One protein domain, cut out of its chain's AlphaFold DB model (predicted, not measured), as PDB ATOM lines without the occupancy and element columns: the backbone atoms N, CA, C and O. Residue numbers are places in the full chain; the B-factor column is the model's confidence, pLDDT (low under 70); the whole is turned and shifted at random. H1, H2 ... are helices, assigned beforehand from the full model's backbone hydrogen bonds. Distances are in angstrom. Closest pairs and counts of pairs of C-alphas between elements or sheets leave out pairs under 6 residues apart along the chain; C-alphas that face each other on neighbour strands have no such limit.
ATOM      1  N   ILE A 124     221.270 133.994 119.745       84.75
ATOM      2  CA  ILE A 124     222.254 135.035 119.447       84.75
ATOM      3  C   ILE A 124     223.650 134.473 119.724       84.75
ATOM      4  O   ILE A 124     223.992 134.148 120.863       84.75
ATOM      5  N   ALA A 125     224.471 134.365 118.681       82.31
ATOM      6  CA  ALA A 125     225.859 133.938 118.808       82.31
ATOM      7  C   ALA A 125     226.758 135.127 119.180       82.31
ATOM      8  O   ALA A 125     226.742 136.166 118.522       82.31
ATOM      9  N   LEU A 126     227.572 134.968 120.225       78.88
ATOM     10  CA  LEU A 126     228.518 135.986 120.689       78.88
ATOM     11  C   LEU A 126     229.953 135.463 120.608       78.88
ATOM     12  O   LEU A 126     230.222 134.291 120.878       78.88
ATOM     13  N   ARG A 127     230.902 136.352 120.294       75.19
ATOM     14  CA  ARG A 127     232.332 136.015 120.287       75.19
ATOM     15  C   ARG A 127     232.820 135.729 121.708       75.19
ATOM     16  O   ARG A 127     232.620 136.540 122.617       75.19
ATOM     17  N   LYS A 128     233.502 134.597 121.881       70.50
ATOM     18  CA  LYS A 128     234.150 134.207 123.140       70.50
ATOM     19  C   LYS A 128     235.304 135.157 123.494       70.50
ATOM     20  O   LYS A 128     236.103 135.539 122.634       70.50
ATOM     21  N   ARG A 129     235.396 135.524 124.772       61.25
ATOM     22  CA  ARG A 129     236.494 136.285 125.378       61.25
ATOM     23  C   ARG A 129     237.784 135.464 125.259       61.25
ATOM     24  O   ARG A 129     237.778 134.258 125.471       61.25
ATOM     25  N   GLY A 130     238.884 136.103 124.863       58.66
ATOM     26  CA  GLY A 130     240.186 135.438 124.708       58.66
ATOM     27  C   GLY A 130     240.516 134.928 123.301       58.66
ATOM     28  O   GLY A 130     241.667 134.590 123.052       58.66
ATOM     29  N   VAL A 150     228.984 126.289 112.843       38.16
ATOM     30  CA  VAL A 150     228.271 126.805 114.017       38.16
ATOM     31  C   VAL A 150     229.308 126.898 115.121       38.16
ATOM     32  O   VAL A 150     229.648 125.922 115.783       38.16
ATOM     33  N   VAL A 151     229.879 128.091 115.251       41.78
ATOM     34  CA  VAL A 151     230.843 128.424 116.295       41.78
ATOM     35  C   VAL A 151     230.049 128.936 117.490       41.78
ATOM     36  O   VAL A 151     229.774 130.127 117.605       41.78
ATOM     37  N   ALA A 152     229.652 128.028 118.374       46.59
ATOM     38  CA  ALA A 152     229.111 128.379 119.680       46.59
ATOM     39  C   ALA A 152     230.203 128.141 120.723       46.59
ATOM     40  O   ALA A 152     230.522 126.999 121.043       46.59
ATOM     41  N   PHE A 153     230.798 129.214 121.251       48.00
ATOM     42  CA  PHE A 153     231.777 129.083 122.325       48.00
ATOM     43  C   PHE A 153     231.412 129.933 123.542       48.00
ATOM     44  O   PHE A 153     231.407 131.162 123.523       48.00
ATOM     45  N   SER A 154     231.146 129.209 124.626       54.09
ATOM     46  CA  SER A 154     230.937 129.671 125.993       54.09
ATOM     47  C   SER A 154     232.148 130.453 126.508       54.09
ATOM     48  O   SER A 154     233.203 129.847 126.705       54.09
ATOM     49  N   ASP A 155     231.978 131.775 126.657       61.19
ATOM     50  CA  ASP A 155     232.619 132.699 127.627       61.19
ATOM     51  C   ASP A 155     232.764 134.121 127.034       61.19
ATOM     52  O   ASP A 155     233.862 134.635 126.872       61.19
ATOM     53  N   SER A 156     231.674 134.763 126.594       68.56
ATOM     54  CA  SER A 156     231.705 136.185 126.196       68.56
ATOM     55  C   SER A 156     231.369 137.067 127.397       68.56
ATOM     56  O   SER A 156     230.442 136.730 128.133       68.56
ATOM     57  N   ARG A 157     232.030 138.231 127.559       76.19
ATOM     58  CA  ARG A 157     231.694 139.214 128.620       76.19
ATOM     59  C   ARG A 157     230.202 139.579 128.600       76.19
ATOM     60  O   ARG A 157     229.622 139.825 129.648       76.19
ATOM     61  N   TYR A 158     229.589 139.569 127.418       80.75
ATOM     62  CA  TYR A 158     228.189 139.933 127.227       80.75
ATOM     63  C   TYR A 158     227.220 138.750 127.277       80.75
ATOM     64  O   TYR A 158     226.015 138.972 127.282       80.75
ATOM     65  N   ARG A 159     227.704 137.500 127.343       83.38
ATOM     66  CA  ARG A 159     226.834 136.314 127.295       83.38
ATOM     67  C   ARG A 159     225.788 136.341 128.403       83.38
ATOM     68  O   ARG A 159     224.606 136.271 128.105       83.38
ATOM     69  N   ASN A 160     226.222 136.489 129.653       85.69
ATOM     70  CA  ASN A 160     225.315 136.453 130.802       85.69
ATOM     71  C   ASN A 160     224.360 137.652 130.804       85.69
ATOM     72  O   ASN A 160     223.184 137.491 131.109       85.69
ATOM     73  N   ALA A 161     224.846 138.832 130.399       87.56
ATOM     74  CA  ALA A 161     224.011 140.021 130.259       87.56
ATOM     75  C   ALA A 161     222.889 139.794 129.231       87.56
ATOM     76  O   ALA A 161     221.721 139.938 129.579       87.56
ATOM     77  N   PHE A 162     223.225 139.349 128.012       88.31
ATOM     78  CA  PHE A 162     222.235 139.064 126.968       88.31
ATOM     79  C   PHE A 162     221.292 137.920 127.350       88.31
ATOM     80  O   PHE A 162     220.082 138.054 127.186       88.31
ATOM     81  N   SER A 163     221.812 136.812 127.887       87.81
ATOM     82  CA  SER A 163     220.988 135.672 128.297       87.81
ATOM     83  C   SER A 163     219.959 136.071 129.353       87.81
ATOM     84  O   SER A 163     218.782 135.775 129.178       87.81
ATOM     85  N   ASN A 164     220.361 136.815 130.388       90.62
ATOM     86  CA  ASN A 164     219.432 137.277 131.420       90.62
ATOM     87  C   ASN A 164     218.395 138.255 130.850       90.62
ATOM     88  O   ASN A 164     217.214 138.136 131.160       90.62
ATOM     89  N   THR A 165     218.796 139.184 129.973       90.75
ATOM     90  CA  THR A 165     217.835 140.105 129.343       90.75
ATOM     91  C   THR A 165     216.837 139.394 128.436       90.75
ATOM     92  O   THR A 165     215.669 139.760 128.433       90.75
ATOM     93  N   ILE A 166     217.256 138.360 127.697       91.62
ATOM     94  CA  ILE A 166     216.353 137.582 126.835       91.62
ATOM     95  C   ILE A 166     215.320 136.841 127.686       91.62
ATOM     96  O   ILE A 166     214.144 136.839 127.338       91.62
ATOM     97  N   LEU A 167     215.739 136.267 128.818       91.88
ATOM     98  CA  LEU A 167     214.824 135.620 129.759       91.88
ATOM     99  C   LEU A 167     213.804 136.616 130.324       91.88
ATOM    100  O   LEU A 167     212.612 136.327 130.311       91.88
ATOM    101  N   LEU A 168     214.245 137.814 130.725       93.62
ATOM    102  CA  LEU A 168     213.346 138.868 131.210       93.62
ATOM    103  C   LEU A 168     212.359 139.341 130.134       93.62
ATOM    104  O   LEU A 168     211.192 139.574 130.433       93.62
ATOM    105  N   LEU A 169     212.801 139.488 128.883       93.00
ATOM    106  CA  LEU A 169     211.921 139.849 127.765       93.00
ATOM    107  C   LEU A 169     210.903 138.744 127.451       93.00
ATOM    108  O   LEU A 169     209.789 139.047 127.019       93.00
ATOM    109  N   ALA A 170     211.276 137.478 127.663       91.94
ATOM    110  CA  ALA A 170     210.390 136.335 127.474       91.94
ATOM    111  C   ALA A 170     209.335 136.266 128.583       91.94
ATOM    112  O   ALA A 170     208.152 136.147 128.282       91.94
ATOM    113  N   GLU A 171     209.744 136.429 129.844       95.56
ATOM    114  CA  GLU A 171     208.843 136.471 131.003       95.56
ATOM    115  C   GLU A 171     207.862 137.650 130.921       95.56
ATOM    116  O   GLU A 171     206.671 137.493 131.179       95.56
ATOM    117  N   LYS A 172     208.335 138.818 130.473       95.38
ATOM    118  CA  LYS A 172     207.486 139.993 130.225       95.38
ATOM    119  C   LYS A 172     206.551 139.845 129.018       95.38
ATOM    120  O   LYS A 172     205.686 140.695 128.825       95.38
ATOM    121  N   GLY A 173     206.730 138.827 128.172       92.69
ATOM    122  CA  GLY A 173     205.938 138.633 126.953       92.69
ATOM    123  C   GLY A 173     206.210 139.656 125.838       92.69
ATOM    124  O   GLY A 173     205.458 139.733 124.859       92.69
ATOM    125  N   GLU A 174     207.287 140.442 125.935       93.31
ATOM    126  CA  GLU A 174     207.648 141.423 124.902       93.31
ATOM    127  C   GLU A 174     208.077 140.736 123.604       93.31
ATOM    128  O   GLU A 174     207.744 141.208 122.517       93.31
ATOM    129  N   LEU A 175     208.748 139.583 123.703       88.19
ATOM    130  CA  LEU A 175     209.134 138.772 122.543       88.19
ATOM    131  C   LEU A 175     207.913 138.315 121.732       88.19
ATOM    132  O   LEU A 175     207.917 138.431 120.507       88.19
ATOM    133  N   GLU A 176     206.840 137.887 122.398       87.56
ATOM    134  CA  GLU A 176     205.585 137.509 121.736       87.56
ATOM    135  C   GLU A 176     204.893 138.712 121.096       87.56
ATOM    136  O   GLU A 176     204.352 138.624 119.992       87.56
ATOM    137  N   THR A 177     204.950 139.868 121.755       89.56
ATOM    138  CA  THR A 177     204.424 141.122 121.203       89.56
ATOM    139  C   THR A 177     205.196 141.536 119.950       89.56
ATOM    140  O   THR A 177     204.590 141.894 118.939       89.56
ATOM    141  N   LEU A 178     206.528 141.437 119.975       89.38
ATOM    142  CA  LEU A 178     207.388 141.723 118.829       89.38
ATOM    143  C   LEU A 178     207.159 140.736 117.684       89.38
ATOM    144  O   LEU A 178     207.030 141.182 116.541       89.38
ATOM    145  N   LYS A 179     207.037 139.433 117.983       87.31
ATOM    146  CA  LYS A 179     206.680 138.404 116.999       87.31
ATOM    147  C   LYS A 179     205.353 138.762 116.345       87.31
ATOM    148  O   LYS A 179     205.314 138.954 115.138       87.31
ATOM    149  N   LYS A 180     204.288 138.960 117.126       85.19
ATOM    150  CA  LYS A 180     202.963 139.343 116.606       85.19
ATOM    151  C   LYS A 180     203.004 140.630 115.786       85.19
ATOM    152  O   LYS A 180     202.294 140.733 114.795       85.19
ATOM    153  N   LYS A 181     203.820 141.612 116.174       87.31
ATOM    154  CA  LYS A 181     203.968 142.872 115.436       87.31
ATOM    155  C   LYS A 181     204.644 142.674 114.075       87.31
ATOM    156  O   LYS A 181     204.192 143.275 113.111       87.31
ATOM    157  N   HIS A 182     205.704 141.869 113.998       85.00
ATOM    158  CA  HIS A 182     206.471 141.664 112.760       85.00
ATOM    159  C   HIS A 182     205.931 140.540 111.862       85.00
ATOM    160  O   HIS A 182     206.189 140.555 110.665       85.00
ATOM    161  N   TRP A 183     205.190 139.576 112.419       81.81
ATOM    162  CA  TRP A 183     204.565 138.470 111.679       81.81
ATOM    163  C   TRP A 183     203.103 138.741 111.296       81.81
ATOM    164  O   TRP A 183     202.492 137.913 110.627       81.81
ATOM    165  N   LYS A 184     202.523 139.886 111.684       68.94
ATOM    166  CA  LYS A 184     201.245 140.346 111.124       68.94
ATOM    167  C   LYS A 184     201.467 140.764 109.667       68.94
ATOM    168  O   LYS A 184     201.795 141.917 109.401       68.94
ATOM    169  N   GLY A 185     201.267 139.828 108.740       60.25
ATOM    170  CA  GLY A 185     200.946 140.176 107.356       60.25
ATOM    171  C   GLY A 185     199.617 140.934 107.291       60.25
ATOM    172  O   GLY A 185     198.944 141.085 108.315       60.25
ATOM    173  N   SER A 186     199.235 141.433 106.114       53.47
ATOM    174  CA  SER A 186     198.130 142.389 105.878       53.47
ATOM    175  C   SER A 186     196.717 141.935 106.304       53.47
ATOM    176  O   SER A 186     195.726 142.563 105.951       53.47
ATOM    177  N   GLY A 187     196.585 140.870 107.095       54.12
ATOM    178  CA  GLY A 187     195.316 140.373 107.614       54.12
ATOM    179  C   GLY A 187     194.514 139.564 106.596       54.12
ATOM    180  O   GLY A 187     193.458 139.060 106.962       54.12
ATOM    181  N   ALA A 188     195.019 139.385 105.371       57.31
ATOM    182  CA  ALA A 188     194.315 138.712 104.281       57.31
ATOM    183  C   ALA A 188     193.940 137.251 104.597       57.31
ATOM    184  O   ALA A 188     192.817 136.845 104.316       57.31
ATOM    185  N   CYS A 189     194.823 136.483 105.251       61.97
ATOM    186  CA  CYS A 189     194.574 135.057 105.528       61.97
ATOM    187  C   CYS A 189     194.133 134.726 106.955       61.97
ATOM    188  O   CYS A 189     193.850 133.568 107.249       61.97
ATOM    189  N   ALA A 190     194.016 135.710 107.853       52.38
ATOM    190  CA  ALA A 190     193.490 135.465 109.202       52.38
ATOM    191  C   ALA A 190     191.984 135.124 109.187       52.38
ATOM    192  O   ALA A 190     191.487 134.479 110.106       52.38
ATOM    193  N   THR A 191     191.277 135.500 108.119       43.78
ATOM    194  CA  THR A 191     189.904 135.065 107.808       43.78
ATOM    195  C   THR A 191     189.853 133.764 106.997       43.78
ATOM    196  O   THR A 191     188.767 133.242 106.765       43.78
ATOM    197  N   ALA A 192     191.012 133.228 106.601       40.44
ATOM    198  CA  ALA A 192     191.182 131.968 105.880       40.44
ATOM    199  C   ALA A 192     191.891 130.897 106.730       40.44
ATOM    200  O   ALA A 192     192.369 129.895 106.198       40.44
ATOM    201  N   ALA A 193     191.926 131.061 108.062       35.09
ATOM    202  CA  ALA A 193     191.914 129.882 108.916       35.09
ATOM    203  C   ALA A 193     190.713 129.069 108.441       35.09
ATOM    204  O   ALA A 193     189.599 129.587 108.518       35.09
TER     205      ALA A 193
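What this domain is: This is residues 124 to 130 and 150 to 193 of the 276 residues of the protein "Glutamate receptor ionotropic, kainate 2" of Orchesella cincta (UniProt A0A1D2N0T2). Two helices meet near their ends as an open L, with unnamed stretches before H1 and a tail after H2. Residues 176 to 193, of which 176 to 183 belong to H2, stick out and stand free. The printed part has 51 residues, with two named helices, H1 then H2, and no named strand; the class is all helix, though only 23 residues are in named elements. It is extended, with a radius of gyration of the C-alphas of 16.7 A and spans of 53 by 26 by 14 A.

How they stand to each other: H1, residues 159 to 171, and H2, residues 174 to 183, are close but not clearly touching; their closest C-alphas, of Leu 169 and Leu 175, are 6.0 A apart. Their lines are about perpendicular, at 78 degrees. In both helices every O i to N i+4 pair is within hydrogen-bond range.

Where its parts are: H1 measures 18.4 A from C-alpha 159 at (226.834, 136.314, 127.295) to C-alpha 171. H2 measures 13.9 A and ends at C-alpha 183 at (204.565, 138.470, 111.679).

The domain as a whole: The C-alphas farthest apart, of Gly 130 and Thr 191, are 53.0 A apart. Residues 131 to 149 are not printed; C-alphas 130 and 150 are 18.2 A apart across the cut. The link from H1 to H2 is tight. pLDDT is under 70 at residues 129 to 130, 150 to 156 and 184 to 193.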